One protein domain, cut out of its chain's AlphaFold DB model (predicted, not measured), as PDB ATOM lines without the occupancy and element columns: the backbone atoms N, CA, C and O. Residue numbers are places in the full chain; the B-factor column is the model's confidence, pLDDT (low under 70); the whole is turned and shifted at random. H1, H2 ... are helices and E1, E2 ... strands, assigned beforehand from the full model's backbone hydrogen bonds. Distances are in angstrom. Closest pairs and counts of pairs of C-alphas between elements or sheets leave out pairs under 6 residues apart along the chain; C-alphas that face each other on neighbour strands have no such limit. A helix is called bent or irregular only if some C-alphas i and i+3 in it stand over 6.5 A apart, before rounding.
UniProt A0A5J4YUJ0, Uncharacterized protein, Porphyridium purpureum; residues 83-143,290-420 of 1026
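Overview. This is residues 83 to 143 and 290 to 420 of the 1026 residues of an uncharacterized protein of Porphyridium purpureum (UniProt A0A5J4YUJ0). Two four-stranded sheets lie face to face as a sandwich; helices H1, H2 and H3 group beside the sheet E4 E1 E6 E7, with the long H3 running back along H1 and H2. Helix H4 runs on from the end of E8, packs on E7 and E6 with residues 398 to 407, and sticks out with residues 408 to 416. The printed part has 192 residues with four named helices and eight named strands, in the order H1 H2 H3 E1 E2 E3 E4 E5 E6 E7 E8 H4. Both sheets, E4 E1 E6 E7 and E3 E2 E5 E8, are antiparallel, and the class is mixed, helices and strands. The whole is compact, with a radius of gyration of the C-alphas of 17.5 A and spans of 57 by 44 by 26 A.

Along the chain. One sheet holds E4, residues 329 to 335, E1, residues 290 to 297 and 22.9 A long from C-alpha 290 at (473.698, 217.494, 478.982), E6, residues 359 to 365, and E7, residues 371 to 377. The other holds E3, residues 317 to 321, E2, residues 308 to 312, E5, residues 342 to 348, and E8, residues 388 to 395, which bends by 54 degrees at residue 391. H1 is residues 87 to 97, H2 residues 100 to 112, and H3 residues 116 to 143, 41.1 A long. H4, residues 396 to 420, is 35.7 A long and ends at C-alpha 420 (467.623, 190.756, 464.583).

Arrangement. In the sandwich, two sheets face to face, the facing parts are 9.9 A centre to centre and the strands of the one stand at 33 degrees to those of the other. N 294 and O 362 of E1 and E6 are 2.9 A apart, within hydrogen-bond range, as are N 310 and O 346 of E2 and E5, 2.9 A. H4 and the first sheet make two layers, a helix on one face of a sheet, at a height over the sheet of 9.4 A; the closest C-alphas of H4 and E7 are those of Leu 372 and Ala 402, 5.8 A. H2 only grazes that sheet with residues 103 to 108. H2 and H3, a helical hairpin, touch at Thr 105 and Ile 123, their closest C-alphas, 5.6 A. H1 touches H3, closest at the C-alphas of Pro 87 and Asn 138, 5.9 A, and is apart from H4. Every O i to N i+4 pair is within hydrogen-bond range in H1, H3 and H4; in H2, irregular with C-alphas 108 and 111 9.3 A apart, 7 of 9 are.

Size, cuts and confidence. The C-alphas of Asn 384 and Ala 420, the two farthest apart, are 59.4 A apart. Residues 144 to 289 are not printed, and C-alphas 143 and 290 are 14.0 A apart across the cut. Of the links that are printed whole, none is long. Mean pLDDT of the printed part is 75.7; 73 residues are under 70, among them 83 to 114 and 116 to 143.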
ATOM      1  N   ASP A  83     475.189 200.059 458.389       44.47
ATOM      2  CA  ASP A  83     476.058 201.190 458.722       44.47
ATOM      3  C   ASP A  83     475.594 201.926 459.996       44.47
ATOM      4  O   ASP A  83     475.998 203.062 460.245       44.47
ATOM      5  N   ALA A  84     474.728 201.291 460.795       46.62
ATOM      6  CA  ALA A  84     474.012 201.902 461.917       46.62
ATOM      7  C   ALA A  84     474.922 202.462 463.026       46.62
ATOM      8  O   ALA A  84     474.466 203.281 463.820       46.62
ATOM      9  N   ASP A  85     476.193 202.060 463.083       51.03
ATOM     10  CA  ASP A  85     477.183 202.538 464.059       51.03
ATOM     11  C   ASP A  85     478.065 203.691 463.547       51.03
ATOM     12  O   ASP A  85     478.914 204.193 464.279       51.03
ATOM     13  N   ASN A  86     477.854 204.160 462.313       55.78
ATOM     14  CA  ASN A  86     478.598 205.288 461.757       55.78
ATOM     15  C   ASN A  86     477.947 206.641 462.150       55.78
ATOM     16  O   ASN A  86     476.837 206.930 461.686       55.78
ATOM     17  N   PRO A  87     478.616 207.510 462.939       52.81
ATOM     18  CA  PRO A  87     478.039 208.774 463.408       52.81
ATOM     19  C   PRO A  87     477.715 209.760 462.273       52.81
ATOM     20  O   PRO A  87     476.680 210.425 462.337       52.81
ATOM     21  N   MET A  88     478.488 209.778 461.178       48.88
ATOM     22  CA  MET A  88     478.156 210.570 459.980       48.88
ATOM     23  C   MET A  88     476.829 210.136 459.347       48.88
ATOM     24  O   MET A  88     476.090 210.963 458.818       48.88
ATOM     25  N   ARG A  89     476.495 208.838 459.401       60.28
ATOM     26  CA  ARG A  89     475.227 208.321 458.856       60.28
ATOM     27  C   ARG A  89     474.063 208.427 459.841       60.28
ATOM     28  O   ARG A  89     472.934 208.569 459.378       60.28
ATOM     29  N   ARG A  90     474.312 208.459 461.157       59.72
ATOM     30  CA  ARG A  90     473.291 208.837 462.156       59.72
ATOM     31  C   ARG A  90     472.898 210.306 462.023       59.72
ATOM     32  O   ARG A  90     471.718 210.583 461.832       59.72
ATOM     33  N   SER A  91     473.871 211.219 462.013       55.50
ATOM     34  CA  SER A  91     473.628 212.654 461.798       55.50
ATOM     35  C   SER A  91     472.944 212.928 460.455       55.50
ATOM     36  O   SER A  91     471.896 213.569 460.438       55.50
ATOM     37  N   GLN A  92     473.427 212.351 459.343       54.50
ATOM     38  CA  GLN A  92     472.753 212.494 458.039       54.50
ATOM     39  C   GLN A  92     471.339 211.901 458.066       54.50
ATOM     40  O   GLN A  92     470.422 212.450 457.460       54.50
ATOM     41  N   GLY A  93     471.154 210.781 458.770       56.72
ATOM     42  CA  GLY A  93     469.859 210.145 458.976       56.72
ATOM     43  C   GLY A  93     468.876 211.065 459.695       56.72
ATOM     44  O   GLY A  93     467.778 211.259 459.188       56.72
ATOM     45  N   ALA A  94     469.278 211.673 460.812       54.19
ATOM     46  CA  ALA A  94     468.460 212.624 461.566       54.19
ATOM     47  C   ALA A  94     468.142 213.884 460.745       54.19
ATOM     48  O   ALA A  94     466.979 214.258 460.617       54.19
ATOM     49  N   ILE A  95     469.154 214.483 460.109       57.22
ATOM     50  CA  ILE A  95     469.018 215.664 459.240       57.22
ATOM     51  C   ILE A  95     468.026 215.400 458.098       57.22
ATOM     52  O   ILE A  95     467.162 216.233 457.824       57.22
ATOM     53  N   ASN A  96     468.087 214.218 457.479       54.97
ATOM     54  CA  ASN A  96     467.178 213.833 456.399       54.97
ATOM     55  C   ASN A  96     465.789 213.398 456.905       54.97
ATOM     56  O   ASN A  96     464.815 213.575 456.187       54.97
ATOM     57  N   GLN A  97     465.667 212.823 458.108       51.19
ATOM     58  CA  GLN A  97     464.374 212.432 458.702       51.19
ATOM     59  C   GLN A  97     463.569 213.633 459.206       51.19
ATOM     60  O   GLN A  97     462.342 213.604 459.173       51.19
ATOM     61  N   LEU A  98     464.255 214.685 459.651       54.44
ATOM     62  CA  LEU A  98     463.660 215.950 460.081       54.44
ATOM     63  C   LEU A  98     463.415 216.920 458.907       54.44
ATOM     64  O   LEU A  98     462.986 218.046 459.141       54.44
ATOM     65  N   ASN A  99     463.715 216.512 457.663       61.97
ATOM     66  CA  ASN A  99     463.779 217.374 456.472       61.97
ATOM     67  C   ASN A  99     464.557 218.681 456.728       61.97
ATOM     68  O   ASN A  99     464.203 219.737 456.208       61.97
ATOM     69  N   LEU A 100     465.611 218.636 457.551       61.91
ATOM     70  CA  LEU A 100     466.204 219.842 458.132       61.91
ATOM     71  C   LEU A 100     466.888 220.729 457.077       61.91
ATOM     72  O   LEU A 100     466.965 221.932 457.272       61.91
ATOM     73  N   VAL A 101     467.305 220.167 455.933       67.25
ATOM     74  CA  VAL A 101     467.765 220.931 454.753       67.25
ATOM     75  C   VAL A 101     466.644 221.810 454.195       67.25
ATOM     76  O   VAL A 101     466.826 223.016 454.040       67.25
ATOM     77  N   ASP A 102     465.495 221.204 453.896       65.75
ATOM     78  CA  ASP A 102     464.360 221.881 453.267       65.75
ATOM     79  C   ASP A 102     463.734 222.870 454.256       65.75
ATOM     80  O   ASP A 102     463.517 224.030 453.923       65.75
ATOM     81  N   TRP A 103     463.566 222.454 455.515       63.75
ATOM     82  CA  TRP A 103     463.027 223.294 456.581       63.75
ATOM     83  C   TRP A 103     463.932 224.491 456.913       63.75
ATOM     84  O   TRP A 103     463.421 225.598 457.078       63.75
ATOM     85  N   LEU A 104     465.263 224.317 456.968       64.81
ATOM     86  CA  LEU A 104     466.189 225.453 457.101       64.81
ATOM     87  C   LEU A 104     466.137 226.354 455.868       64.81
ATOM     88  O   LEU A 104     466.186 227.568 456.021       64.81
ATOM     89  N   THR A 105     466.006 225.787 454.666       69.31
ATOM     90  CA  THR A 105     465.894 226.576 453.431       69.31
ATOM     91  C   THR A 105     464.635 227.444 453.447       69.31
ATOM     92  O   THR A 105     464.728 228.651 453.250       69.31
ATOM     93  N   ASP A 106     463.475 226.859 453.745       67.75
ATOM     94  CA  ASP A 106     462.198 227.576 453.795       67.75
ATOM     95  C   ASP A 106     462.160 228.599 454.952       67.75
ATOM     96  O   ASP A 106     461.625 229.697 454.795       67.75
ATOM     97  N   THR A 107     462.779 228.283 456.097       63.00
ATOM     98  CA  THR A 107     462.827 229.172 457.277       63.00
ATOM     99  C   THR A 107     463.806 230.337 457.111       63.00
ATOM    100  O   THR A 107     463.508 231.445 457.553       63.00
ATOM    101  N   LEU A 108     464.970 230.116 456.492       62.91
ATOM    102  CA  LEU A 108     465.991 231.154 456.302       62.91
ATOM    103  C   LEU A 108     465.710 232.046 455.083       62.91
ATOM    104  O   LEU A 108     466.071 233.221 455.122       62.91
ATOM    105  N   ALA A 109     465.040 231.526 454.044       65.88
ATOM    106  CA  ALA A 109     464.577 232.333 452.911       65.88
ATOM    107  C   ALA A 109     463.428 233.268 453.319       65.88
ATOM    108  O   ALA A 109     463.363 234.412 452.875       65.88
ATOM    109  N   GLY A 110     462.514 232.791 454.170       59.47
ATOM    110  CA  GLY A 110     461.337 233.553 454.580       59.47
ATOM    111  C   GLY A 110     460.397 233.916 453.412       59.47
ATOM    112  O   GLY A 110     460.566 233.456 452.283       59.47
ATOM    113  N   PRO A 111     459.372 234.750 453.661       52.12
ATOM    114  CA  PRO A 111     458.334 235.056 452.672       52.12
ATOM    115  C   PRO A 111     458.703 236.175 451.676       52.12
ATOM    116  O   PRO A 111     457.858 236.546 450.868       52.12
ATOM    117  N   ALA A 112     459.907 236.755 451.757       48.66
ATOM    118  CA  ALA A 112     460.279 237.973 451.021       48.66
ATOM    119  C   ALA A 112     461.305 237.763 449.886       48.66
ATOM    120  O   ALA A 112     461.526 238.676 449.093       48.66
ATOM    121  N   TYR A 113     461.934 236.587 449.794       52.41
ATOM    122  CA  TYR A 113     462.997 236.305 448.824       52.41
ATOM    123  C   TYR A 113     462.495 235.449 447.649       52.41
ATOM    124  O   TYR A 113     462.665 234.230 447.621       52.41
ATOM    125  N   GLU A 114     461.904 236.100 446.643       57.03
ATOM    126  CA  GLU A 114     461.511 235.450 445.377       57.03
ATOM    127  C   GLU A 114     462.666 235.327 444.355       57.03
ATOM    128  O   GLU A 114     462.493 234.713 443.301       57.03
ATOM    129  N   SER A 115     463.857 235.877 444.634       72.12
ATOM    130  CA  SER A 115     465.011 235.785 443.729       72.12
ATOM    131  C   SER A 115     465.706 234.416 443.790       72.12
ATOM    132  O   SER A 115     465.979 233.863 444.858       72.12
ATOM    133  N   ALA A 116     466.026 233.865 442.614       66.38
ATOM    134  CA  ALA A 116     466.635 232.537 442.484       66.38
ATOM    135  C   ALA A 116     468.038 232.454 443.117       66.38
ATOM    136  O   ALA A 116     468.413 231.416 443.670       66.38
ATOM    137  N   ASP A 117     468.787 233.556 443.079       64.31
ATOM    138  CA  ASP A 117     470.149 233.641 443.607       64.31
ATOM    139  C   ASP A 117     470.141 233.584 445.141       64.31
ATOM    140  O   ASP A 117     470.775 232.712 445.729       64.31
ATOM    141  N   ALA A 118     469.286 234.378 445.798       61.75
ATOM    142  CA  ALA A 118     469.138 234.342 447.253       61.75
ATOM    143  C   ALA A 118     468.639 232.979 447.766       61.75
ATOM    144  O   ALA A 118     469.043 232.533 448.841       61.75
ATOM    145  N   LYS A 119     467.809 232.261 446.992       68.12
ATOM    146  CA  LYS A 119     467.454 230.870 447.318       68.12
ATOM    147  C   LYS A 119     468.663 229.930 447.232       68.12
ATOM    148  O   LYS A 119     468.773 229.013 448.046       68.12
ATOM    149  N   THR A 120     469.582 230.164 446.298       69.75
ATOM    150  CA  THR A 120     470.841 229.407 446.183       69.75
ATOM    151  C   THR A 120     471.746 229.665 447.387       69.75
ATOM    152  O   THR A 120     472.197 228.705 448.019       69.75
ATOM    153  N   ASP A 121     471.914 230.929 447.782       62.47
ATOM    154  CA  ASP A 121     472.685 231.320 448.971       62.47
ATOM    155  C   ASP A 121     472.063 230.782 450.266       62.47
ATOM    156  O   ASP A 121     472.768 230.322 451.167       62.47
ATOM    157  N   THR A 122     470.730 230.749 450.346       63.69
ATOM    158  CA  THR A 122     470.003 230.150 451.473       63.69
ATOM    159  C   THR A 122     470.235 228.636 451.551       63.69
ATOM    160  O   THR A 122     470.483 228.105 452.633       63.69
ATOM    161  N   ILE A 123     470.226 227.925 450.418       67.25
ATOM    162  CA  ILE A 123     470.538 226.485 450.365       67.25
ATOM    163  C   ILE A 123     472.006 226.227 450.741       67.25
ATOM    164  O   ILE A 123     472.295 225.262 451.452       67.25
ATOM    165  N   ALA A 124     472.938 227.079 450.302       61.50
ATOM    166  CA  ALA A 124     474.342 227.011 450.711       61.50
ATOM    167  C   ALA A 124     474.499 227.251 452.224       61.50
ATOM    168  O   ALA A 124     475.182 226.486 452.903       61.50
ATOM    169  N   SER A 125     473.782 228.235 452.767       60.84
ATOM    170  CA  SER A 125     473.729 228.561 454.197       60.84
ATOM    171  C   SER A 125     473.186 227.405 455.035       60.84
ATOM    172  O   SER A 125     473.835 226.974 455.987       60.84
ATOM    173  N   ALA A 126     472.044 226.832 454.642       63.31
ATOM    174  CA  ALA A 126     471.460 225.657 455.286       63.31
ATOM    175  C   ALA A 126     472.421 224.457 455.250       63.31
ATOM    176  O   ALA A 126     472.608 223.780 456.258       63.31
ATOM    177  N   ARG A 127     473.101 224.215 454.122       66.31
ATOM    178  CA  ARG A 127     474.123 223.157 454.012       66.31
ATOM    179  C   ARG A 127     475.350 223.423 454.885       66.31
ATOM    180  O   ARG A 127     475.868 222.472 455.460       66.31
ATOM    181  N   SER A 128     475.785 224.675 455.022       57.56
ATOM    182  CA  SER A 128     476.902 225.058 455.897       57.56
ATOM    183  C   SER A 128     476.556 224.818 457.372       57.56
ATOM    184  O   SER A 128     477.270 224.092 458.060       57.56
ATOM    185  N   ILE A 129     475.382 225.283 457.816       60.72
ATOM    186  CA  ILE A 129     474.805 225.007 459.146       60.72
ATOM    187  C   ILE A 129     474.777 223.502 459.447       60.72
ATOM    188  O   ILE A 129     475.204 223.061 460.514       60.72
ATOM    189  N   LEU A 130     474.325 222.695 458.487       66.19
ATOM    190  CA  LEU A 130     474.267 221.240 458.633       66.19
ATOM    191  C   LEU A 130     475.656 220.590 458.618       66.19
ATOM    192  O   LEU A 130     475.870 219.603 459.316       66.19
ATOM    193  N   SER A 131     476.616 221.151 457.880       58.03
ATOM    194  CA  SER A 131     478.014 220.704 457.891       58.03
ATOM    195  C   SER A 131     478.703 220.976 459.235       58.03
ATOM    196  O   SER A 131     479.522 220.166 459.680       58.03
ATOM    197  N   ILE A 132     478.350 222.075 459.908       59.78
ATOM    198  CA  ILE A 132     478.806 222.367 461.273       59.78
ATOM    199  C   ILE A 132     478.200 221.345 462.246       59.78
ATOM    200  O   ILE A 132     478.948 220.624 462.905       59.78
ATOM    201  N   PHE A 133     476.873 221.146 462.216       61.97
ATOM    202  CA  PHE A 133     476.215 220.076 462.985       61.97
ATOM    203  C   PHE A 133     476.874 218.706 462.768       61.97
ATOM    204  O   PHE A 133     477.099 217.978 463.729       61.97
ATOM    205  N   HIS A 134     477.199 218.336 461.526       61.25
ATOM    206  CA  HIS A 134     477.872 217.075 461.208       61.25
ATOM    207  C   HIS A 134     479.267 216.962 461.836       61.25
ATOM    208  O   HIS A 134     479.604 215.918 462.399       61.25
ATOM    209  N   THR A 135     480.095 218.000 461.714       54.88
ATOM    210  CA  THR A 135     481.474 217.976 462.225       54.88
ATOM    211  C   THR A 135     481.497 217.924 463.751       54.88
ATOM    212  O   THR A 135     482.147 217.041 464.312       54.88
ATOM    213  N   GLU A 136     480.690 218.748 464.420       59.66
ATOM    214  CA  GLU A 136     480.496 218.717 465.875       59.66
ATOM    215  C   GLU A 136     479.918 217.378 466.361       59.66
ATOM    216  O   GLU A 136     480.436 216.789 467.311       59.66
ATOM    217  N   TYR A 137     478.898 216.834 465.681       60.09
ATOM    218  CA  TYR A 137     478.312 215.524 466.002       60.09
ATOM    219  C   TYR A 137     479.378 214.423 466.030       60.09
ATOM    220  O   TYR A 137     479.394 213.594 466.940       60.09
ATOM    221  N   ASN A 138     480.292 214.413 465.054       53.03
ATOM    222  CA  ASN A 138     481.370 213.425 465.001       53.03
ATOM    223  C   ASN A 138     482.386 213.598 466.138       53.03
ATOM    224  O   ASN A 138     482.826 212.591 466.695       53.03
ATOM    225  N   LEU A 139     482.730 214.842 466.495       54.06
ATOM    226  CA  LEU A 139     483.623 215.150 467.617       54.06
ATOM    227  C   LEU A 139     483.019 214.686 468.954       54.06
ATOM    228  O   LEU A 139     483.703 214.063 469.764       54.06
ATOM    229  N   TYR A 140     481.721 214.903 469.179       55.88
ATOM    230  CA  TYR A 140     481.066 214.413 470.398       55.88
ATOM    231  C   TYR A 140     480.859 212.892 470.396       55.88
ATOM    232  O   TYR A 140     481.048 212.250 471.433       55.88
ATOM    233  N   ALA A 141     480.545 212.287 469.245       52.94
ATOM    234  CA  ALA A 141     480.365 210.841 469.127       52.94
ATOM    235  C   ALA A 141     481.673 210.043 469.300       52.94
ATOM    236  O   ALA A 141     481.639 208.949 469.871       52.94
ATOM    237  N   SER A 142     482.825 210.564 468.859       48.78
ATOM    238  CA  SER A 142     484.125 209.923 469.116       48.78
ATOM    239  C   SER A 142     484.456 209.938 470.613       48.78
ATOM    240  O   SER A 142     484.664 208.878 471.206       48.78
ATOM    241  N   HIS A 143     484.353 211.102 471.263       51.31
ATOM    242  CA  HIS A 143     484.573 211.252 472.707       51.31
ATOM    243  C   HIS A 143     483.618 210.415 473.578       51.31
ATOM    244  O   HIS A 143     483.997 209.984 474.673       51.31
ATOM    245  N   SER A 290     473.396 216.129 479.395       88.44
ATOM    246  CA  SER A 290     473.698 217.494 478.982       88.44
ATOM    247  C   SER A 290     473.058 217.784 477.639       88.44
ATOM    248  O   SER A 290     473.066 216.940 476.741       88.44
ATOM    249  N   ALA A 291     472.485 218.976 477.525       87.44
ATOM    250  CA  ALA A 291     472.012 219.525 476.270       87.44
ATOM    251  C   ALA A 291     473.082 220.443 475.681       87.44
ATOM    252  O   ALA A 291     473.865 221.064 476.401       87.44
ATOM    253  N   MET A 292     473.075 220.541 474.365       89.06
ATOM    254  CA  MET A 292     473.723 221.590 473.606       89.06
ATOM    255  C   MET A 292     472.625 222.501 473.064       89.06
ATOM    256  O   MET A 292     471.606 222.018 472.570       89.06
ATOM    257  N   VAL A 293     472.808 223.807 473.226       89.56
ATOM    258  CA  VAL A 293     471.893 224.848 472.757       89.56
ATOM    259  C   VAL A 293     472.616 225.618 471.673       89.56
ATOM    260  O   VAL A 293     473.606 226.283 471.969       89.56
ATOM    261  N   SER A 294     472.125 225.521 470.445       90.88
ATOM    262  CA  SER A 294     472.730 226.142 469.272       90.88
ATOM    263  C   SER A 294     471.722 227.108 468.656       90.88
ATOM    264  O   SER A 294     470.703 226.676 468.109       90.88
ATOM    265  N   LEU A 295     471.986 228.413 468.762       91.69
ATOM    266  CA  LEU A 295     471.241 229.430 468.022       91.69
ATOM    267  C   LEU A 295     471.988 229.745 466.727       91.69
ATOM    268  O   LEU A 295     473.166 230.101 466.748       91.69
ATOM    269  N   PHE A 296     471.263 229.667 465.622       89.12
ATOM    270  CA  PHE A 296     471.691 230.097 464.304       89.12
ATOM    271  C   PHE A 296     470.913 231.357 463.928       89.12
ATOM    272  O   PHE A 296     469.686 231.401 464.040       89.12
ATOM    273  N   LEU A 297     471.625 232.373 463.465       87.88
ATOM    274  CA  LEU A 297     471.065 233.571 462.849       87.88
ATOM    275  C   LEU A 297     471.319 233.504 461.339       87.88
ATOM    276  O   LEU A 297     472.305 232.908 460.903       87.88
ATOM    277  N   ASN A 298     470.450 234.104 460.521       83.06
ATOM    278  CA  ASN A 298     470.652 234.131 459.069       83.06
ATOM    279  C   ASN A 298     472.046 234.728 458.730       83.06
ATOM    280  O   ASN A 298     472.309 235.861 459.150       83.06
ATOM    281  N   PRO A 299     472.938 234.019 458.003       76.69
ATOM    282  CA  PRO A 299     474.313 234.463 457.739       76.69
ATOM    283  C   PRO A 299     474.429 235.712 456.853       76.69
ATOM    284  O   PRO A 299     475.477 236.347 456.851       76.69
ATOM    285  N   ALA A 300     473.364 236.123 456.154       77.56
ATOM    286  CA  ALA A 300     473.323 237.425 455.479       77.56
ATOM    287  C   ALA A 300     473.270 238.613 456.467       77.56
ATOM    288  O   ALA A 300     473.537 239.756 456.093       77.56
ATOM    289  N   THR A 301     472.933 238.359 457.735       78.31
ATOM    290  CA  THR A 301     472.902 239.372 458.797       78.31
ATOM    291  C   THR A 301     474.324 239.653 459.268       78.31
ATOM    292  O   THR A 301     474.960 238.775 459.847       78.31
ATOM    293  N   ARG A 302     474.827 240.878 459.098       79.25
ATOM    294  CA  ARG A 302     476.058 241.289 459.790       79.25
ATOM    295  C   ARG A 302     475.751 241.468 461.274       79.25
ATOM    296  O   ARG A 302     474.966 242.341 461.635       79.25
ATOM    297  N   ILE A 303     476.344 240.619 462.106       77.31
ATOM    298  CA  ILE A 303     476.210 240.672 463.561       77.31
ATOM    299  C   ILE A 303     477.282 241.619 464.110       77.31
ATOM    300  O   ILE A 303     478.456 241.499 463.772       77.31
ATOM    301  N   ASP A 304     476.871 242.561 464.953       78.75
ATOM    302  CA  ASP A 304     477.786 243.407 465.724       78.75
ATOM    303  C   ASP A 304     478.590 242.519 466.703       78.75
ATOM    304  O   ASP A 304     477.981 241.730 467.433       78.75
ATOM    305  N   PRO A 305     479.935 242.603 466.770       78.81
ATOM    306  CA  PRO A 305     480.728 241.845 467.740       78.81
ATOM    307  C   PRO A 305     480.374 242.138 469.212       78.81
ATOM    308  O   PRO A 305     480.852 241.417 470.088       78.81
ATOM    309  N   SER A 306     479.521 243.129 469.514       81.56
ATOM    310  CA  SER A 306     478.904 243.336 470.834       81.56
ATOM    311  C   SER A 306     477.796 242.327 471.193       81.56
ATOM    312  O   SER A 306     477.346 242.308 472.338       81.56
ATOM    313  N   VAL A 307     477.304 241.520 470.247       84.50
ATOM    314  CA  VAL A 307     476.118 240.668 470.453       84.50
ATOM    315  C   VAL A 307     476.446 239.439 471.299       84.50
ATOM    316  O   VAL A 307     477.464 238.773 471.102       84.50
ATOM    317  N   ARG A 308     475.581 239.132 472.264       86.38
ATOM    318  CA  ARG A 308     475.726 238.035 473.230       86.38
ATOM    319  C   ARG A 308     474.423 237.267 473.354       86.38
ATOM    320  O   ARG A 308     473.347 237.859 473.330       86.38
ATOM    321  N   ILE A 309     474.511 235.963 473.575       89.38
ATOM    322  CA  ILE A 309     473.392 235.191 474.110       89.38
ATOM    323  C   ILE A 309     473.571 235.046 475.613       89.38
ATOM    324  O   ILE A 309     474.656 234.752 476.113       89.38
ATOM    325  N   ILE A 310     472.467 235.238 476.323       92.19
ATOM    326  CA  ILE A 310     472.345 235.028 477.757       92.19
ATOM    327  C   ILE A 310     471.365 233.872 477.946       92.19
ATOM    328  O   ILE A 310     470.163 234.029 477.732       92.19
ATOM    329  N   ILE A 311     471.866 232.699 478.329       93.19
ATOM    330  CA  ILE A 311     471.024 231.566 478.713       93.19
ATOM    331  C   ILE A 311     470.866 231.586 480.227       93.19
ATOM    332  O   ILE A 311     471.730 231.137 480.980       93.19
ATOM    333  N   TRP A 312     469.741 232.128 480.673       94.62
ATOM    334  CA  TRP A 312     469.335 232.107 482.066       94.62
ATOM    335  C   TRP A 312     468.786 230.724 482.414       94.62
ATOM    336  O   TRP A 312     467.872 230.206 481.768       94.62
ATOM    337  N   THR A 313     469.330 230.132 483.468       93.31
ATOM    338  CA  THR A 313     468.861 228.871 484.036       93.31
ATOM    339  C   THR A 313     468.728 228.981 485.557       93.31
ATOM    340  O   THR A 313     469.118 229.985 486.153       93.31
ATOM    341  N   SER A 314     468.168 227.962 486.203       90.50
ATOM    342  CA  SER A 314     468.069 227.877 487.668       90.50
ATOM    343  C   SER A 314     469.421 227.708 488.365       90.50
ATOM    344  O   SER A 314     469.595 228.246 489.454       90.50
ATOM    345  N   ASP A 315     470.379 227.029 487.727       86.69
ATOM    346  CA  ASP A 315     471.744 226.856 488.249       86.69
ATOM    347  C   ASP A 315     472.603 228.127 488.080       86.69
ATOM    348  O   ASP A 315     473.677 228.239 488.672       86.69
ATOM    349  N   GLY A 316     472.153 229.084 487.261       89.12
ATOM    350  CA  GLY A 316     472.863 230.327 486.970       89.12
ATOM    351  C   GLY A 316     472.688 230.804 485.528       89.12
ATOM    352  O   GLY A 316     471.896 230.263 484.752       89.12
ATOM    353  N   VAL A 317     473.445 231.837 485.165       88.62
ATOM    354  CA  VAL A 317     473.418 232.458 483.836       88.62
ATOM    355  C   VAL A 317     474.650 232.033 483.040       88.62
ATOM    356  O   VAL A 317     475.777 232.234 483.487       88.62
ATOM    357  N   VAL A 318     474.436 231.461 481.854       87.94
ATOM    358  CA  VAL A 318     475.492 231.067 480.914       87.94
ATOM    359  C   VAL A 318     475.527 232.069 479.765       87.94
ATOM    360  O   VAL A 318     474.553 232.201 479.024       87.94
ATOM    361  N   PHE A 319     476.648 232.766 479.609       86.44
ATOM    362  CA  PHE A 319     476.885 233.693 478.503       86.44
ATOM    363  C   PHE A 319     477.596 232.980 477.356       86.44
ATOM    364  O   PHE A 319     478.522 232.207 477.599       86.44
ATOM    365  N   THR A 320     477.194 233.259 476.116       83.38
ATOM    366  CA  THR A 320     477.920 232.814 474.919       83.38
ATOM    367  C   THR A 320     477.975 233.916 473.867       83.38
ATOM    368  O   THR A 320     477.048 234.712 473.709       83.38
ATOM    369  N   GLU A 321     479.089 233.982 473.147       78.94
ATOM    370  CA  GLU A 321     479.313 234.937 472.054       78.94
ATOM    371  C   GLU A 321     479.333 234.187 470.711       78.94
ATOM    372  O   GLU A 321     479.306 232.951 470.685       78.94
ATOM    373  N   ALA A 322     479.351 234.914 469.592       73.62
ATOM    374  CA  ALA A 322     479.385 234.304 468.263       73.62
ATOM    375  C   ALA A 322     480.642 233.432 468.095       73.62
ATOM    376  O   ALA A 322     481.730 233.806 468.536       73.62
ATOM    377  N   HIS A 323     480.520 232.275 467.436       62.81
ATOM    378  CA  HIS A 323     481.642 231.334 467.307       62.81
ATOM    379  C   HIS A 323     482.786 231.872 466.412       62.81
ATOM    380  O   HIS A 323     483.908 231.365 466.450       62.81
ATOM    381  N   SER A 324     482.514 232.920 465.627       63.38
ATOM    382  CA  SER A 324     483.479 233.893 465.099       63.38
ATOM    383  C   SER A 324     482.717 235.138 464.618       63.38
ATOM    384  O   SER A 324     481.494 235.088 464.493       63.38
ATOM    385  N   ALA A 325     483.415 236.220 464.253       59.34
ATOM    386  CA  ALA A 325     482.791 237.403 463.641       59.34
ATOM    387  C   ALA A 325     482.049 237.118 462.310       59.34
ATOM    388  O   ALA A 325     481.199 237.904 461.907       59.34
ATOM    389  N   ASN A 326     482.347 235.987 461.654       58.38
ATOM    390  CA  ASN A 326     481.705 235.541 460.411       58.38
ATOM    391  C   ASN A 326     480.771 234.330 460.616       58.38
ATOM    392  O   ASN A 326     480.126 233.874 459.671       58.38
ATOM    393  N   CYS A 327     480.713 233.762 461.826       63.34
ATOM    394  CA  CYS A 327     479.883 232.602 462.133       63.34
ATOM    395  C   CYS A 327     478.673 233.043 462.950       63.34
ATOM    396  O   CYS A 327     478.753 233.175 464.170       63.34
ATOM    397  N   ASN A 328     477.530 233.166 462.274       82.19
ATOM    398  CA  ASN A 328     476.221 233.471 462.859       82.19
ATOM    399  C   ASN A 328     475.629 232.274 463.642       82.19
ATOM    400  O   ASN A 328     474.458 231.921 463.503       82.19
ATOM    401  N   LEU A 329     476.469 231.637 464.455       87.12
ATOM    402  CA  LEU A 329     476.205 230.490 465.305       87.12
ATOM    403  C   LEU A 329     476.741 230.792 466.704       87.12
ATOM    404  O   LEU A 329     477.899 231.170 466.871       87.12
ATOM    405  N   PHE A 330     475.898 230.571 467.700       89.19
ATOM    406  CA  PHE A 330     476.209 230.693 469.117       89.19
ATOM    407  C   PHE A 330     475.875 229.357 469.778       89.19
ATOM    408  O   PHE A 330     474.763 228.852 469.596       89.19
ATOM    409  N   GLN A 331     476.804 228.781 470.542       89.75
ATOM    410  CA  GLN A 331     476.599 227.484 471.193       89.75
ATOM    411  C   GLN A 331     476.887 227.512 472.689       89.75
ATOM    412  O   GLN A 331     477.916 228.026 473.114       89.75
ATOM    413  N   ALA A 332     476.005 226.890 473.471       87.81
ATOM    414  CA  ALA A 332     476.160 226.670 474.905       87.81
ATOM    415  C   ALA A 332     475.962 225.193 475.263       87.81
ATOM    416  O   ALA A 332     475.168 224.492 474.631       87.81
ATOM    417  N   ARG A 333     476.602 224.729 476.341       89.38
ATOM    418  CA  ARG A 333     476.351 223.402 476.924       89.38
ATOM    419  C   ARG A 333     475.695 223.535 478.295       89.38
ATOM    420  O   ARG A 333     476.269 224.131 479.199       89.38
ATOM    421  N   LEU A 334     474.523 222.927 478.459       88.69
ATOM    422  CA  LEU A 334     473.757 222.899 479.707       88.69
ATOM    423  C   LEU A 334     473.801 221.503 480.340       88.69
ATOM    424  O   LEU A 334     473.726 220.501 479.628       88.69
ATOM    425  N   THR A 335     473.867 221.416 481.669       89.81
ATOM    426  CA  THR A 335     473.837 220.136 482.405       89.81
ATOM    427  C   THR A 335     472.443 219.905 482.983       89.81
ATOM    428  O   THR A 335     472.105 220.422 484.040       89.81
ATOM    429  N   LEU A 336     471.619 219.113 482.295       86.44
ATOM    430  CA  LEU A 336     470.189 218.955 482.599       86.44
ATOM    431  C   LEU A 336     469.894 218.244 483.936       86.44
ATOM    432  O   LEU A 336     468.750 218.263 484.379       86.44
ATOM    433  N   ASN A 337     470.893 217.602 484.559       85.12
ATOM    434  CA  ASN A 337     470.735 216.856 485.818       85.12
ATOM    435  C   ASN A 337     470.475 217.737 487.056       85.12
ATOM    436  O   ASN A 337     469.954 217.215 488.038       85.12
ATOM    437  N   ALA A 338     470.896 219.007 487.049       81.94
ATOM    438  CA  ALA A 338     470.755 219.920 488.192       81.94
ATOM    439  C   ALA A 338     469.622 220.943 487.984       81.94
ATOM    440  O   ALA A 338     468.869 221.226 488.917       81.94
ATOM    441  N   LEU A 339     469.435 221.374 486.732       87.50
ATOM    442  CA  LEU A 339     468.389 222.294 486.301       87.50
ATOM    443  C   LEU A 339     466.967 221.925 486.761       87.50
ATOM    444  O   LEU A 339     466.525 220.777 486.689       87.50
ATOM    445  N   GLN A 340     466.220 222.965 487.129       91.44
ATOM    446  CA  GLN A 340     464.786 222.966 487.449       91.44
ATOM    447  C   GLN A 340     464.084 224.191 486.817       91.44
ATOM    448  O   GLN A 340     464.733 225.182 486.478       91.44
ATOM    449  N   GLY A 341     462.756 224.176 486.678       93.06
ATOM    450  CA  GLY A 341     462.001 225.322 486.144       93.06
ATOM    451  C   GLY A 341     462.235 225.553 484.645       93.06
ATOM    452  O   GLY A 341     462.177 224.606 483.870       93.06
ATOM    453  N   THR A 342     462.470 226.798 484.218       93.44
ATOM    454  CA  THR A 342     462.611 227.156 482.791       93.44
ATOM    455  C   THR A 342     464.027 227.584 482.419       93.44
ATOM    456  O   THR A 342     464.606 228.441 483.087       93.44
ATOM    457  N   VAL A 343     464.524 227.090 481.285       92.50
ATOM    458  CA  VAL A 343     465.652 227.685 480.553       92.50
ATOM    459  C   VAL A 343     465.111 228.852 479.730       92.50
ATOM    460  O   VAL A 343     464.246 228.651 478.877       92.50
ATOM    461  N   GLN A 344     465.610 230.061 479.969       94.19
ATOM    462  CA  GLN A 344     465.257 231.260 479.209       94.19
ATOM    463  C   GLN A 344     466.473 231.737 478.419       94.19
ATOM    464  O   GLN A 344     467.570 231.846 478.956       94.19
ATOM    465  N   ILE A 345     466.287 232.000 477.130       92.81
ATOM    466  CA  ILE A 345     467.354 232.381 476.204       92.81
ATOM    467  C   ILE A 345     467.070 233.804 475.748       92.81
ATOM    468  O   ILE A 345     466.031 234.056 475.136       92.81
ATOM    469  N   PHE A 346     467.987 234.724 476.027       92.44
ATOM    470  CA  PHE A 346     467.920 236.119 475.610       92.44
ATOM    471  C   PHE A 346     469.050 236.434 474.628       92.44
ATOM    472  O   PHE A 346     470.151 235.900 474.754       92.44
ATOM    473  N   LEU A 347     468.790 237.340 473.689       90.25
ATOM    474  CA  LEU A 347     469.791 237.967 472.832       90.25
ATOM    475  C   LEU A 347     470.040 239.386 473.345       90.25
ATOM    476  O   LEU A 347     469.110 240.188 473.368       90.25
ATOM    477  N   LEU A 348     471.265 239.676 473.771       87.94
ATOM    478  CA  LEU A 348     471.734 241.008 474.141       87.94
ATOM    479  C   LEU A 348     472.511 241.603 472.960       87.94
ATOM    480  O   LEU A 348     473.403 240.945 472.424       87.94
ATOM    481  N   GLY A 349     472.223 242.841 472.572       80.56
ATOM    482  CA  GLY A 349     472.983 243.528 471.532       80.56
ATOM    483  C   GLY A 349     472.544 244.970 471.307       80.56
ATOM    484  O   GLY A 349     471.458 245.373 471.729       80.56
ATOM    485  N   SER A 350     473.382 245.733 470.600       68.56
ATOM    486  CA  SER A 350     473.018 247.063 470.106       68.56
ATOM    487  C   SER A 350     471.777 246.983 469.194       68.56
ATOM    488  O   SER A 350     471.423 245.919 468.677       68.56
ATOM    489  N   ALA A 351     471.059 248.101 469.048       55.31
ATOM    490  CA  ALA A 351     469.667 248.131 468.582       55.31
ATOM    491  C   ALA A 351     469.459 247.946 467.058       55.31
ATOM    492  O   ALA A 351     468.716 248.700 466.422       55.31
ATOM    493  N   ALA A 352     470.062 246.909 466.473       61.28
ATOM    494  CA  ALA A 352     469.561 246.306 465.243       61.28
ATOM    495  C   ALA A 352     468.097 245.863 465.438       61.28
ATOM    496  O   ALA A 352     467.712 245.410 466.520       61.28
ATOM    497  N   ASP A 353     467.260 245.973 464.402       74.19
ATOM    498  CA  ASP A 353     465.872 245.505 464.490       74.19
ATOM    499  C   ASP A 353     465.816 243.979 464.353       74.19
ATOM    500  O   ASP A 353     465.486 243.432 463.303       74.19
ATOM    501  N   TRP A 354     466.144 243.283 465.443       83.88
ATOM    502  CA  TRP A 354     466.157 241.821 465.519       83.88
ATOM    503  C   TRP A 354     464.864 241.173 465.010       83.88
ATOM    504  O   TRP A 354     464.905 240.035 464.551       83.88
ATOM    505  N   SER A 355     463.730 241.886 465.024       81.88
ATOM    506  CA  SER A 355     462.450 241.373 464.522       81.88
ATOM    507  C   SER A 355     462.417 241.090 463.015       81.88
ATOM    508  O   SER A 355     461.553 240.335 462.572       81.88
ATOM    509  N   SER A 356     463.374 241.618 462.239       82.06
ATOM    510  CA  SER A 356     463.574 241.259 460.828       82.06
ATOM    511  C   SER A 356     464.627 240.167 460.598       82.06
ATOM    512  O   SER A 356     464.873 239.822 459.446       82.06
ATOM    513  N   VAL A 357     465.278 239.646 461.645       85.88
ATOM    514  CA  VAL A 357     466.365 238.658 461.532       85.88
ATOM    515  C   VAL A 357     465.815 237.243 461.759       85.88
ATOM    516  O   VAL A 357     465.442 236.922 462.890       85.88
ATOM    517  N   PRO A 358     465.789 236.361 460.737       84.94
ATOM    518  CA  PRO A 358     465.381 234.975 460.925       84.94
ATOM    519  C   PRO A 358     466.359 234.255 461.854       84.94
ATOM    520  O   PRO A 358     467.568 234.218 461.598       84.94
ATOM    521  N   MET A 359     465.823 233.664 462.920       90.25
ATOM    522  CA  MET A 359     466.574 232.857 463.874       90.25
ATOM    523  C   MET A 359     466.073 231.419 463.904       90.25
ATOM    524  O   MET A 359     464.885 231.129 463.740       90.25
ATOM    525  N   PHE A 360     466.997 230.508 464.175       89.50
ATOM    526  CA  PHE A 360     466.723 229.103 464.404       89.50
ATOM    527  C   PHE A 360     467.411 228.650 465.686       89.50
ATOM    528  O   PHE A 360     468.633 228.682 465.795       89.50
ATOM    529  N   LEU A 361     466.614 228.208 466.653       91.50
ATOM    530  CA  LEU A 361     467.097 227.574 467.867       91.50
ATOM    531  C   LEU A 361     466.983 226.058 467.729       91.50
ATOM    532  O   LEU A 361     465.890 225.527 467.518       91.50
ATOM    533  N   ALA A 362     468.101 225.368 467.924       90.81
ATOM    534  CA  ALA A 362     468.143 223.932 468.131       90.81
ATOM    535  C   ALA A 362     468.623 223.623 469.551       90.81
ATOM    536  O   ALA A 362     469.590 224.207 470.041       90.81
ATOM    537  N   MET A 363     467.979 222.653 470.192       89.44
ATOM    538  CA  MET A 363     468.522 221.973 471.362       89.44
ATOM    539  C   MET A 363     468.760 220.514 471.002       89.44
ATOM    540  O   MET A 363     467.860 219.849 470.491       89.44
ATOM    541  N   SER A 364     469.956 220.002 471.272       90.75
ATOM    542  CA  SER A 364     470.340 218.610 471.019       90.75
ATOM    543  C   SER A 364     470.942 217.968 472.266       90.75
ATOM    544  O   SER A 364     471.362 218.647 473.204       90.75
ATOM    545  N   TYR A 365     470.961 216.641 472.318       86.00
ATOM    546  CA  TYR A 365     471.555 215.903 473.421       86.00
ATOM    547  C   TYR A 365     473.070 215.781 473.224       86.00
ATOM    548  O   TYR A 365     473.529 215.026 472.369       86.00
ATOM    549  N   ALA A 366     473.865 216.483 474.033       79.75
ATOM    550  CA  ALA A 366     475.295 216.725 473.792       79.75
ATOM    551  C   ALA A 366     476.195 215.469 473.782       79.75
ATOM    552  O   ALA A 366     477.373 215.562 473.445       79.75
ATOM    553  N   THR A 367     475.681 214.296 474.165       75.56
ATOM    554  CA  THR A 367     476.404 213.011 474.079       75.56
ATOM    555  C   THR A 367     476.154 212.269 472.761       75.56
ATOM    556  O   THR A 367     476.971 211.440 472.370       75.56
ATOM    557  N   PHE A 368     475.029 212.530 472.083       71.56
ATOM    558  CA  PHE A 368     474.592 211.778 470.895       71.56
ATOM    559  C   PHE A 368     474.166 212.653 469.711       71.56
ATOM    560  O   PHE A 368     473.813 212.107 468.675       71.56
ATOM    561  N   GLY A 369     474.138 213.981 469.862       75.94
ATOM    562  CA  GLY A 369     473.698 214.945 468.848       75.94
ATOM    563  C   GLY A 369     472.218 214.855 468.445       75.94
ATOM    564  O   GLY A 369     471.763 215.669 467.647       75.94
ATOM    565  N   ASP A 370     471.459 213.904 469.000       81.88
ATOM    566  CA  ASP A 370     470.029 213.737 468.745       81.88
ATOM    567  C   ASP A 370     469.265 215.008 469.152       81.88
ATOM    568  O   ASP A 370     469.419 215.514 470.267       81.88
ATOM    569  N   ILE A 371     468.456 215.544 468.240       83.88
ATOM    570  CA  ILE A 371     467.747 216.811 468.429       83.88
ATOM    571  C   ILE A 371     466.578 216.620 469.410       83.88
ATOM    572  O   ILE A 371     465.685 215.808 469.183       83.88
ATOM    573  N   LEU A 372     466.606 217.386 470.505       84.62
ATOM    574  CA  LEU A 372     465.607 217.417 471.579       84.62
ATOM    575  C   LEU A 372     464.445 218.356 471.249       84.62
ATOM    576  O   LEU A 372     463.297 218.051 471.556       84.62
ATOM    577  N   SER A 373     464.755 219.515 470.667       84.88
ATOM    578  CA  SER A 373     463.780 220.540 470.303       84.88
ATOM    579  C   SER A 373     464.322 221.431 469.188       84.88
ATOM    580  O   SER A 373     465.531 221.657 469.085       84.88
ATOM    581  N   THR A 374     463.419 221.957 468.368       87.44
ATOM    582  CA  THR A 374     463.693 222.945 467.325       87.44
ATOM    583  C   THR A 374     462.649 224.046 467.369       87.44
ATOM    584  O   THR A 374     461.471 223.806 467.634       87.44
ATOM    585  N   SER A 375     463.061 225.279 467.104       87.56
ATOM    586  CA  SER A 375     462.149 226.417 466.999       87.56
ATOM    587  C   SER A 375     462.682 227.426 465.990       87.56
ATOM    588  O   SER A 375     463.801 227.917 466.125       87.56
ATOM    589  N   SER A 376     461.870 227.759 464.986       86.19
ATOM    590  CA  SER A 376     462.053 229.015 464.256       86.19
ATOM    591  C   SER A 376     461.660 230.148 465.194       86.19
ATOM    592  O   SER A 376     460.569 230.126 465.769       86.19
ATOM    593  N   LEU A 377     462.550 231.118 465.364       86.56
ATOM    594  CA  LEU A 377     462.351 232.257 466.240       86.56
ATOM    595  C   LEU A 377     462.252 233.525 465.398       86.56
ATOM    596  O   LEU A 377     463.125 233.836 464.592       86.56
ATOM    597  N   HIS A 378     461.161 234.249 465.609       82.69
ATOM    598  CA  HIS A 378     460.930 235.584 465.078       82.69
ATOM    599  C   HIS A 378     460.776 236.488 466.306       82.69
ATOM    600  O   HIS A 378     459.695 236.502 466.904       82.69
ATOM    601  N   PRO A 379     461.850 237.148 466.777       80.38
ATOM    602  CA  PRO A 379     461.821 237.860 468.049       80.38
ATOM    603  C   PRO A 379     460.860 239.043 467.949       80.38
ATOM    604  O   PRO A 379     461.093 240.020 467.238       80.38
ATOM    605  N   GLN A 380     459.729 238.941 468.643       71.12
ATOM    606  CA  GLN A 380     458.679 239.943 468.542       71.12
ATOM    607  C   GLN A 380     459.191 241.280 469.093       71.12
ATOM    608  O   GLN A 380     459.667 241.333 470.226       71.12
ATOM    609  N   ARG A 381     459.087 242.358 468.304       69.00
ATOM    610  CA  ARG A 381     459.627 243.689 468.636       69.00
ATOM    611  C   ARG A 381     458.972 244.272 469.896       69.00
ATOM    612  O   ARG A 381     457.960 244.974 469.829       69.00
ATOM    613  N   GLN A 382     459.547 243.965 471.057       70.19
ATOM    614  CA  GLN A 382     459.073 244.433 472.355       70.19
ATOM    615  C   GLN A 382     459.348 245.935 472.483       70.19
ATOM    616  O   GLN A 382     460.487 246.354 472.648       70.19
ATOM    617  N   LYS A 383     458.290 246.754 472.429       66.38
ATOM    618  CA  LYS A 383     458.387 248.229 472.398       66.38
ATOM    619  C   LYS A 383     459.116 248.864 473.594       66.38
ATOM    620  O   LYS A 383     459.512 250.018 473.492       66.38
ATOM    621  N   ASN A 384     459.263 248.119 474.690       62.34
ATOM    622  CA  ASN A 384     459.861 248.567 475.948       62.34
ATOM    623  C   ASN A 384     461.025 247.662 476.407       62.34
ATOM    624  O   ASN A 384     461.439 247.767 477.561       62.34
ATOM    625  N   ALA A 385     461.512 246.737 475.571       55.22
ATOM    626  CA  ALA A 385     462.719 245.989 475.915       55.22
ATOM    627  C   ALA A 385     463.939 246.918 475.861       55.22
ATOM    628  O   ALA A 385     464.009 247.813 475.017       55.22
ATOM    629  N   GLY A 386     464.891 246.694 476.768       62.19
ATOM    630  CA  GLY A 386     466.240 247.230 476.618       62.19
ATOM    631  C   GLY A 386     467.023 246.438 475.568       62.19
ATOM    632  O   GLY A 386     466.453 245.755 474.721       62.19
ATOM    633  N   GLU A 387     468.346 246.458 475.682       77.50
ATOM    634  CA  GLU A 387     469.273 245.762 474.775       77.50
ATOM    635  C   GLU A 387     469.107 244.228 474.763       77.50
ATOM    636  O   GLU A 387     469.663 243.565 473.893       77.50
ATOM    637  N   ALA A 388     468.349 243.654 475.710       84.75
ATOM    638  CA  ALA A 388     468.084 242.222 475.833       84.75
ATOM    639  C   ALA A 388     466.667 241.838 475.361       84.75
ATOM    640  O   ALA A 388     465.663 242.275 475.930       84.75
ATOM    641  N   VAL A 389     466.586 240.941 474.377       88.44
ATOM    642  CA  VAL A 389     465.339 240.393 473.823       88.44
ATOM    643  C   VAL A 389     465.195 238.921 474.208       88.44
ATOM    644  O   VAL A 389     466.047 238.106 473.861       88.44
ATOM    645  N   LEU A 390     464.104 238.550 474.888       91.06
ATOM    646  CA  LEU A 390     463.781 237.142 475.158       91.06
ATOM    647  C   LEU A 390     463.456 236.421 473.839       91.06
ATOM    648  O   LEU A 390     462.465 236.740 473.184       91.06
ATOM    649  N   LEU A 391     464.285 235.443 473.477       90.94
ATOM    650  CA  LEU A 391     464.146 234.617 472.281       90.94
ATOM    651  C   LEU A 391     463.257 233.390 472.523       90.94
ATOM    652  O   LEU A 391     462.388 233.088 471.708       90.94
ATOM    653  N   ALA A 392     463.482 232.675 473.628       92.06
ATOM    654  CA  ALA A 392     462.762 231.448 473.963       92.06
ATOM    655  C   ALA A 392     462.706 231.213 475.480       92.06
ATOM    656  O   ALA A 392     463.611 231.604 476.213       92.06
ATOM    657  N   SER A 393     461.662 230.520 475.939       93.75
ATOM    658  CA  SER A 393     461.528 230.006 477.305       93.75
ATOM    659  C   SER A 393     461.036 228.565 477.226       93.75
ATOM    660  O   SER A 393     459.981 228.315 476.648       93.75
ATOM    661  N   ILE A 394     461.809 227.625 477.767       92.94
ATOM    662  CA  ILE A 394     461.619 226.179 477.592       92.94
ATOM    663  C   ILE A 394     461.626 225.515 478.971       92.94
ATOM    664  O   ILE A 394     462.523 225.769 479.775       92.94
ATOM    665  N   ASP A 395     460.632 224.675 479.261       93.81
ATOM    666  CA  ASP A 395     460.557 223.947 480.530       93.81
ATOM    667  C   ASP A 395     461.618 222.830 480.578       93.81
ATOM    668  O   ASP A 395     461.779 222.038 479.645       93.81
ATOM    669  N   VAL A 396     462.360 222.752 481.684       90.81
ATOM    670  CA  VAL A 396     463.352 221.697 481.920       90.81
ATOM    671  C   VAL A 396     462.686 220.320 482.007       90.81
ATOM    672  O   VAL A 396     463.293 219.332 481.595       90.81
ATOM    673  N   ASN A 397     461.431 220.235 482.458       91.44
ATOM    674  CA  ASN A 397     460.660 218.991 482.490       91.44
ATOM    675  C   ASN A 397     460.404 218.440 481.077       91.44
ATOM    676  O   ASN A 397     460.520 217.230 480.866       91.44
ATOM    677  N   ASP A 398     460.123 219.305 480.095       89.69
ATOM    678  CA  ASP A 398     459.958 218.902 478.690       89.69
ATOM    679  C   ASP A 398     461.286 218.391 478.113       89.69
ATOM    680  O   ASP A 398     461.333 217.340 477.471       89.69
ATOM    681  N   LEU A 399     462.392 219.079 478.415       87.31
ATOM    682  CA  LEU A 399     463.739 218.685 477.990       87.31
ATOM    683  C   LEU A 399     464.185 217.354 478.608       87.31
ATOM    684  O   LEU A 399     464.677 216.478 477.896       87.31
ATOM    685  N   GLN A 400     463.986 217.166 479.915       87.88
ATOM    686  CA  GLN A 400     464.265 215.899 480.597       87.88
ATOM    687  C   GLN A 400     463.369 214.773 480.057       87.88
ATOM    688  O   GLN A 400     463.853 213.664 479.824       87.88
ATOM    689  N   THR A 401     462.096 215.058 479.764       88.69
ATOM    690  CA  THR A 401     461.173 214.099 479.137       88.69
ATOM    691  C   THR A 401     461.643 213.695 477.737       88.69
ATOM    692  O   THR A 401     461.680 212.500 477.434       88.69
ATOM    693  N   ALA A 402     462.079 214.645 476.905       85.81
ATOM    694  CA  ALA A 402     462.651 214.369 475.586       85.81
ATOM    695  C   ALA A 402     463.934 213.520 475.680       85.81
ATOM    696  O   ALA A 402     464.071 212.530 474.960       85.81
ATOM    697  N   VAL A 403     464.834 213.822 476.626       85.44
ATOM    698  CA  VAL A 403     466.031 212.999 476.891       85.44
ATOM    699  C   VAL A 403     465.658 211.570 477.285       85.44
ATOM    700  O   VAL A 403     466.242 210.623 476.756       85.44
ATOM    701  N   VAL A 404     464.685 211.385 478.181       87.50
ATOM    702  CA  VAL A 404     464.230 210.049 478.602       87.50
ATOM    703  C   VAL A 404     463.616 209.280 477.428       87.50
ATOM    704  O   VAL A 404     463.923 208.098 477.260       87.50
ATOM    705  N   GLN A 405     462.824 209.937 476.573       85.81
ATOM    706  CA  GLN A 405     462.263 209.321 475.365       85.81
ATOM    707  C   GLN A 405     463.355 208.895 474.372       85.81
ATOM    708  O   GLN A 405     463.336 207.750 473.915       85.81
ATOM    709  N   ILE A 406     464.350 209.748 474.099       82.25
ATOM    710  CA  ILE A 406     465.487 209.415 473.221       82.25
ATOM    711  C   ILE A 406     466.302 208.256 473.806       82.25
ATOM    712  O   ILE A 406     466.547 207.268 473.113       82.25
ATOM    713  N   GLN A 407     466.654 208.294 475.096       83.94
ATOM    714  CA  GLN A 407     467.355 207.183 475.753       83.94
ATOM    715  C   GLN A 407     466.543 205.876 475.708       83.94
ATOM    716  O   GLN A 407     467.115 204.795 475.546       83.94
ATOM    717  N   GLN A 408     465.214 205.945 475.820       86.69
ATOM    718  CA  GLN A 408     464.343 204.778 475.683       86.69
ATOM    719  C   GLN A 408     464.305 204.259 474.237       86.69
ATOM    720  O   GLN A 408     464.395 203.047 474.037       86.69
ATOM    721  N   GLN A 409     464.244 205.139 473.234       84.12
ATOM    722  CA  GLN A 409     464.288 204.791 471.809       84.12
ATOM    723  C   GLN A 409     465.636 204.177 471.397       84.12
ATOM    724  O   GLN A 409     465.678 203.204 470.640       84.12
ATOM    725  N   GLN A 410     466.747 204.679 471.937       82.38
ATOM    726  CA  GLN A 410     468.071 204.077 471.763       82.38
ATOM    727  C   GLN A 410     468.146 202.680 472.402       82.38
ATOM    728  O   GLN A 410     468.638 201.738 471.781       82.38
ATOM    729  N   ARG A 411     467.592 202.494 473.610       84.56
ATOM    730  CA  ARG A 411     467.538 201.174 474.266       84.56
ATOM    731  C   ARG A 411     466.669 200.175 473.495       84.56
ATOM    732  O   ARG A 411     467.082 199.029 473.329       84.56
ATOM    733  N   THR A 412     465.495 200.573 473.000       85.56
ATOM    734  CA  THR A 412     464.616 199.666 472.238       85.56
ATOM    735  C   THR A 412     465.178 199.332 470.858       85.56
ATOM    736  O   THR A 412     465.111 198.171 470.457       85.56
ATOM    737  N   SER A 413     465.797 200.289 470.160       82.12
ATOM    738  CA  SER A 413     466.472 200.028 468.879       82.12
ATOM    739  C   SER A 413     467.716 199.144 469.037       82.12
ATOM    740  O   SER A 413     467.882 198.211 468.253       82.12
ATOM    741  N   ALA A 414     468.523 199.329 470.088       78.69
ATOM    742  CA  ALA A 414     469.638 198.431 470.403       78.69
ATOM    743  C   ALA A 414     469.164 196.993 470.698       78.69
ATOM    744  O   ALA A 414     469.711 196.034 470.152       78.69
ATOM    745  N   VAL A 415     468.103 196.825 471.497       86.25
ATOM    746  CA  VAL A 415     467.498 195.503 471.761       86.25
ATOM    747  C   VAL A 415     466.931 194.879 470.480       86.25
ATOM    748  O   VAL A 415     467.126 193.684 470.249       86.25
ATOM    749  N   ALA A 416     466.289 195.666 469.611       81.44
ATOM    750  CA  ALA A 416     465.791 195.192 468.319       81.44
ATOM    751  C   ALA A 416     466.928 194.756 467.375       81.44
ATOM    752  O   ALA A 416     466.815 193.714 466.729       81.44
ATOM    753  N   ALA A 417     468.044 195.491 467.338       75.94
ATOM    754  CA  ALA A 417     469.227 195.133 466.556       75.94
ATOM    755  C   ALA A 417     469.871 193.825 467.052       75.94
ATOM    756  O   ALA A 417     470.172 192.942 466.246       75.94
ATOM    757  N   VAL A 418     470.004 193.645 468.372       85.75
ATOM    758  CA  VAL A 418     470.498 192.391 468.975       85.75
ATOM    759  C   VAL A 418     469.556 191.219 468.674       85.75
ATOM    760  O   VAL A 418     470.022 190.141 468.300       85.75
ATOM    761  N   ALA A 419     468.237 191.419 468.759       81.62
ATOM    762  CA  ALA A 419     467.252 190.394 468.410       81.62
ATOM    763  C   ALA A 419     467.306 190.012 466.916       81.62
ATOM    764  O   ALA A 419     467.263 188.827 466.581       81.62
ATOM    765  N   ALA A 420     467.466 190.990 466.019       79.00
ATOM    766  CA  ALA A 420     467.623 190.756 464.583       79.00
ATOM    767  C   ALA A 420     468.933 190.017 464.250       79.00
ATOM    768  O   ALA A 420     468.932 189.094 463.433       79.00
TER     769      ALA A 420